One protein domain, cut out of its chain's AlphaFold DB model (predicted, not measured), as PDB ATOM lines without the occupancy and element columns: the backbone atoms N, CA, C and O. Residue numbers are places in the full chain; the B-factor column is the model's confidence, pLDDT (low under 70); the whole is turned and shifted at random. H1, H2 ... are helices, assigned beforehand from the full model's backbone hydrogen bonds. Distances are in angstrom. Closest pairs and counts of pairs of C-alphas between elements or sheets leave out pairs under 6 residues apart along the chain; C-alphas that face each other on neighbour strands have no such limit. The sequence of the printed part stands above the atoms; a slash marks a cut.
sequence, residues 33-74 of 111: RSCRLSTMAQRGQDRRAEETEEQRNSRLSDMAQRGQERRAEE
ATOM      1  N   ARG A  33     -67.359   1.130  52.795       97.06
ATOM      2  CA  ARG A  33     -66.491   1.316  51.633       97.06
ATOM      3  C   ARG A  33     -65.733   2.637  51.728       97.06
ATOM      4  O   ARG A  33     -64.527   2.651  51.463       97.06
ATOM      5  N   SER A  34     -66.407   3.720  52.104       97.69
ATOM      6  CA  SER A  34     -65.815   5.050  52.268       97.69
ATOM      7  C   SER A  34     -64.733   5.041  53.350       97.69
ATOM      8  O   SER A  34     -63.583   5.393  53.074       97.69
ATOM      9  N   CYS A  35     -65.032   4.500  54.535       96.56
ATOM     10  CA  CYS A  35     -64.078   4.337  55.634       96.56
ATOM     11  C   CYS A  35     -62.855   3.502  55.229       96.56
ATOM     12  O   CYS A  35     -61.707   3.877  55.508       96.56
ATOM     13  N   ARG A  36     -63.070   2.385  54.521       96.44
ATOM     14  CA  ARG A  36     -61.982   1.532  54.026       96.44
ATOM     15  C   ARG A  36     -61.097   2.269  53.023       96.44
ATOM     16  O   ARG A  36     -59.872   2.184  53.122       96.44
ATOM     17  N   LEU A  37     -61.690   2.974  52.057       96.81
ATOM     18  CA  LEU A  37     -60.944   3.736  51.051       96.81
ATOM     19  C   LEU A  37     -60.181   4.907  51.678       96.81
ATOM     20  O   LEU A  37     -59.010   5.092  51.350       96.81
ATOM     21  N   SER A  38     -60.798   5.623  52.619       97.94
ATOM     22  CA  SER A  38     -60.168   6.707  53.377       97.94
ATOM     23  C   SER A  38     -58.949   6.206  54.159       97.94
ATOM     24  O   SER A  38     -57.843   6.720  53.998       97.94
ATOM     25  N   THR A  39     -59.094   5.092  54.884       97.56
ATOM     26  CA  THR A  39     -57.982   4.474  55.627       97.56
ATOM     27  C   THR A  39     -56.834   4.055  54.700       97.56
ATOM     28  O   THR A  39     -55.657   4.216  55.029       97.56
ATOM     29  N   MET A  40     -57.144   3.506  53.521       97.12
ATOM     30  CA  MET A  40     -56.128   3.140  52.528       97.12
ATOM     31  C   MET A  40     -55.433   4.363  51.916       97.12
ATOM     32  O   MET A  40     -54.234   4.291  51.638       97.12
ATOM     33  N   ALA A  41     -56.169   5.457  51.703       97.06
ATOM     34  CA  ALA A  41     -55.627   6.714  51.204       97.06
ATOM     35  C   ALA A  41     -54.671   7.343  52.226       97.06
ATOM     36  O   ALA A  41     -53.543   7.659  51.846       97.06
ATOM     37  N   GLN A  42     -55.064   7.407  53.505       98.00
ATOM     38  CA  GLN A  42     -54.223   7.922  54.590       98.00
ATOM     39  C   GLN A  42     -52.911   7.140  54.696       98.00
ATOM     40  O   GLN A  42     -51.838   7.703  54.517       98.00
ATOM     41  N   ARG A  43     -52.977   5.804  54.788       97.62
ATOM     42  CA  ARG A  43     -51.772   4.946  54.787       97.62
ATOM     43  C   ARG A  43     -50.917   5.088  53.525       97.62
ATOM     44  O   ARG A  43     -49.751   4.697  53.499       97.62
ATOM     45  N   GLY A  44     -51.514   5.507  52.412       96.94
ATOM     46  CA  GLY A  44     -50.792   5.817  51.182       96.94
ATOM     47  C   GLY A  44     -50.060   7.154  51.258       96.94
ATOM     48  O   GLY A  44     -48.977   7.267  50.691       96.94
ATOM     49  N   GLN A  45     -50.638   8.142  51.937       97.31
ATOM     50  CA  GLN A  45     -50.009   9.433  52.198       97.31
ATOM     51  C   GLN A  45     -48.875   9.295  53.210       97.31
ATOM     52  O   GLN A  45     -47.776   9.740  52.903       97.31
ATOM     53  N   ASP A  46     -49.103   8.594  54.323       97.75
ATOM     54  CA  ASP A  46     -48.092   8.379  55.368       97.75
ATOM     55  C   ASP A  46     -46.832   7.729  54.776       97.75
ATOM     56  O   ASP A  46     -45.731   8.258  54.888       97.75
ATOM     57  N   ARG A  47     -47.005   6.659  53.983       96.44
ATOM     58  CA  ARG A  47     -45.886   6.006  53.281       96.44
ATOM     59  C   ARG A  47     -45.133   6.933  52.331       96.44
ATOM     60  O   ARG A  47     -43.936   6.764  52.180       96.44
ATOM     61  N   ARG A  48     -45.818   7.870  51.665       96.56
ATOM     62  CA  ARG A  48     -45.167   8.841  50.765       96.56
ATOM     63  C   ARG A  48     -44.451   9.946  51.534       96.56
ATOM     64  O   ARG A  48     -43.503  10.502  50.996       96.56
ATOM     65  N   ALA A  49     -44.922  10.291  52.730       96.31
ATOM     66  CA  ALA A  49     -44.262  11.263  53.594       96.31
ATOM     67  C   ALA A  49     -42.943  10.710  54.158       96.31
ATOM     68  O   ALA A  49     -42.008  11.470  54.379       96.31
ATOM     69  N   GLU A  50     -42.863   9.390  54.334       97.00
ATOM     70  CA  GLU A  50     -41.674   8.674  54.811       97.00
ATOM     71  C   GLU A  50     -40.709   8.234  53.687       97.00
ATOM     72  O   GLU A  50     -39.670   7.641  53.971       97.00
ATOM     73  N   GLU A  51     -41.026   8.489  52.410       97.00
ATOM     74  CA  GLU A  51     -40.159   8.105  51.287       97.00
ATOM     75  C   GLU A  51     -38.838   8.885  51.300       97.00
ATOM     76  O   GLU A  51     -38.816  10.110  51.424       97.00
ATOM     77  N   THR A  52     -37.730   8.182  51.063       97.81
ATOM     78  CA  THR A  52     -36.463   8.845  50.734       97.81
ATOM     79  C   THR A  52     -36.523   9.454  49.331       97.81
ATOM     80  O   THR A  52     -37.306   9.019  48.483       97.81
ATOM     81  N   GLU A  53     -35.656  10.426  49.038       97.25
ATOM     82  CA  GLU A  53     -35.582  11.034  47.700       97.25
ATOM     83  C   GLU A  53     -35.329   9.994  46.593       97.25
ATOM     84  O   GLU A  53     -35.944  10.051  45.530       97.25
ATOM     85  N   GLU A  54     -34.505   8.972  46.846       97.38
ATOM     86  CA  GLU A  54     -34.281   7.879  45.888       97.38
ATOM     87  C   GLU A  54     -35.554   7.059  45.628       97.38
ATOM     88  O   GLU A  54     -35.905   6.796  44.474       97.38
ATOM     89  N   GLN A  55     -36.285   6.692  46.686       97.69
ATOM     90  CA  GLN A  55     -37.546   5.950  46.572       97.69
ATOM     91  C   GLN A  55     -38.610   6.775  45.846       97.69
ATOM     92  O   GLN A  55     -39.311   6.263  44.969       97.69
ATOM     93  N   ARG A  56     -38.693   8.068  46.166       97.62
ATOM     94  CA  ARG A  56     -39.589   9.019  45.512       97.62
ATOM     95  C   ARG A  56     -39.275   9.140  44.023       97.62
ATOM     96  O   ARG A  56     -40.195   9.065  43.205       97.62
ATOM     97  N   ASN A  57     -38.001   9.289  43.667       98.06
ATOM     98  CA  ASN A  57     -37.555   9.403  42.280       98.06
ATOM     99  C   ASN A  57     -37.826   8.120  41.489       98.06
ATOM    100  O   ASN A  57     -38.378   8.192  40.391       98.06
ATOM    101  N   SER A  58     -37.548   6.948  42.067       97.62
ATOM    102  CA  SER A  58     -37.899   5.660  41.457       97.62
ATOM    103  C   SER A  58     -39.411   5.538  41.236       97.62
ATOM    104  O   SER A  58     -39.844   5.251  40.120       97.62
ATOM    105  N   ARG A  59     -40.238   5.863  42.241       97.19
ATOM    106  CA  ARG A  59     -41.703   5.830  42.114       97.19
ATOM    107  C   ARG A  59     -42.219   6.792  41.042       97.19
ATOM    108  O   ARG A  59     -43.144   6.447  40.305       97.19
ATOM    109  N   LEU A  60     -41.684   8.011  40.973       97.88
ATOM    110  CA  LEU A  60     -42.068   9.000  39.960       97.88
ATOM    111  C   LEU A  60     -41.670   8.541  38.555       97.88
ATOM    112  O   LEU A  60     -42.483   8.671  37.638       97.88
ATOM    113  N   SER A  61     -40.480   7.954  38.406       97.81
ATOM    114  CA  SER A  61     -40.010   7.369  37.149       97.81
ATOM    115  C   SER A  61     -40.943   6.253  36.667       97.81
ATOM    116  O   SER A  61     -41.462   6.319  35.552       97.81
ATOM    117  N   ASP A  62     -41.284   5.301  37.541       98.12
ATOM    118  CA  ASP A  62     -42.200   4.201  37.218       98.12
ATOM    119  C   ASP A  62     -43.593   4.707  36.803       98.12
ATOM    120  O   ASP A  62     -44.214   4.200  35.863       98.12
ATOM    121  N   MET A  63     -44.114   5.730  37.495       97.50
ATOM    122  CA  MET A  63     -45.399   6.346  37.146       97.50
ATOM    123  C   MET A  63     -45.344   7.086  35.807       97.50
ATOM    124  O   MET A  63     -46.324   7.042  35.056       97.50
ATOM    125  N   ALA A  64     -44.230   7.759  35.506       97.12
ATOM    126  CA  ALA A  64     -44.019   8.425  34.228       97.12
ATOM    127  C   ALA A  64     -43.959   7.398  33.091       97.12
ATOM    128  O   ALA A  64     -44.683   7.563  32.109       97.12
ATOM    129  N   GLN A  65     -43.201   6.310  33.260       98.19
ATOM    130  CA  GLN A  65     -43.098   5.223  32.284       98.19
ATOM    131  C   GLN A  65     -44.470   4.605  31.986       98.19
ATOM    132  O   GLN A  65     -44.912   4.626  30.840       98.19
ATOM    133  N   ARG A  66     -45.216   4.179  33.015       97.62
ATOM    134  CA  ARG A  66     -46.590   3.662  32.843       97.62
ATOM    135  C   ARG A  66     -47.542   4.695  32.242       97.62
ATOM    136  O   ARG A  66     -48.552   4.360  31.625       97.62
ATOM    137  N   GLY A  67     -47.289   5.978  32.486       97.19
ATOM    138  CA  GLY A  67     -48.007   7.076  31.852       97.19
ATOM    139  C   GLY A  67     -47.760   7.138  30.347       97.19
ATOM    140  O   GLY A  67     -48.704   7.397  29.608       97.19
ATOM    141  N   GLN A  68     -46.529   6.888  29.899       97.19
ATOM    142  CA  GLN A  68     -46.198   6.834  28.477       97.19
ATOM    143  C   GLN A  68     -46.714   5.562  27.812       97.19
ATOM    144  O   GLN A  68     -47.331   5.668  26.760       97.19
ATOM    145  N   GLU A  69     -46.559   4.398  28.447       97.62
ATOM    146  CA  GLU A  69     -47.095   3.121  27.947       97.62
ATOM    147  C   GLU A  69     -48.605   3.229  27.689       97.62
ATOM    148  O   GLU A  69     -49.061   3.006  26.572       97.62
ATOM    149  N   ARG A  70     -49.372   3.735  28.666       96.62
ATOM    150  CA  ARG A  70     -50.818   3.957  28.490       96.62
ATOM    151  C   ARG A  70     -51.154   4.904  27.341       96.62
ATOM    152  O   ARG A  70     -52.171   4.706  26.699       96.62
ATOM    153  N   ARG A  71     -50.339   5.938  27.098       96.00
ATOM    154  CA  ARG A  71     -50.553   6.879  25.982       96.00
ATOM    155  C   ARG A  71     -50.178   6.279  24.634       96.00
ATOM    156  O   ARG A  71     -50.763   6.679  23.636       96.00
ATOM    157  N   ALA A  72     -49.196   5.383  24.599       96.06
ATOM    158  CA  ALA A  72     -48.817   4.660  23.391       96.06
ATOM    159  C   ALA A  72     -49.902   3.651  22.982       96.06
ATOM    160  O   ALA A  72     -50.100   3.419  21.795       96.06
ATOM    161  N   GLU A  73     -50.629   3.107  23.959       96.94
ATOM    162  CA  GLU A  73     -51.752   2.181  23.761       96.94
ATOM    163  C   GLU A  73     -53.111   2.878  23.532       96.94
ATOM    164  O   GLU A  73     -54.116   2.201  23.315       96.94
ATOM    165  N   GLU A  74     -53.183   4.216  23.580       97.00
ATOM    166  CA  GLU A  74     -54.438   4.949  23.361       97.00
ATOM    167  C   GLU A  74     -54.945   4.785  21.924       97.00
ATOM    168  O   GLU A  74     -54.212   4.982  20.953       97.00
TER     169      GLU A  74
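AT A GLANCE: This is residues 33 to 74 of the 111 residues of an uncharacterized protein of Araneus ventricosus (UniProt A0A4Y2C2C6). Two long helices, H1 and H2, meet near their ends as an open V, with a tight link at its tip and the two arms spreading apart from there. Residues 33 to 47 of H1 and 60 to 74, of which 60 to 72 belong to H2, stand free. The printed part has 42 residues, with two named helices in the order H1, H2 and no named strand; its class is all helix. It is only just extended, close to loose, with a radius of gyration of the C-alphas of 13.8 A, and its outline is flat, with spans of 36 by 29 by 6 A.

IN THESE COORDINATES: Find C-alpha 33 at (-66.491, 1.316, 51.633); from there H1, residues 33 to 49, runs 24.4 A to C-alpha 49 at (-44.262, 11.263, 53.594). Pass residues 50 to 52 and you reach C-alpha 53 at (-35.582, 11.034, 47.700), where H2, residues 53 to 72, begins. H2 is the longest helix by residues, and it runs 28.4 A to C-alpha 72 at (-48.817, 4.660, 23.391).

HOW THE PARTS SIT: Look at Arg 48 and Arg 56, whose C-alphas, 7.7 A apart, are the closest of H1 and H2. The two helices are close but not clearly touching, with 1 pair of C-alphas within 8 A. Their lines stand at a steep tilt of 57 degrees, and they run opposite ways. Their centres are 20.8 A apart. Along the backbones of H1 and H2, every O i to N i+4 pair is within hydrogen-bond range.

THE WHOLE: The two C-alphas farthest apart are those of Cys 35 and Ala 72, at 35.7 A. From the first to the last printed C-alpha, Arg 33 to Glu 74, you cross 30.9 A. The printed part has no cut, and the link from H1 to H2 is tight. The mean pLDDT of the printed part is 97.3, and no printed residue is under 70.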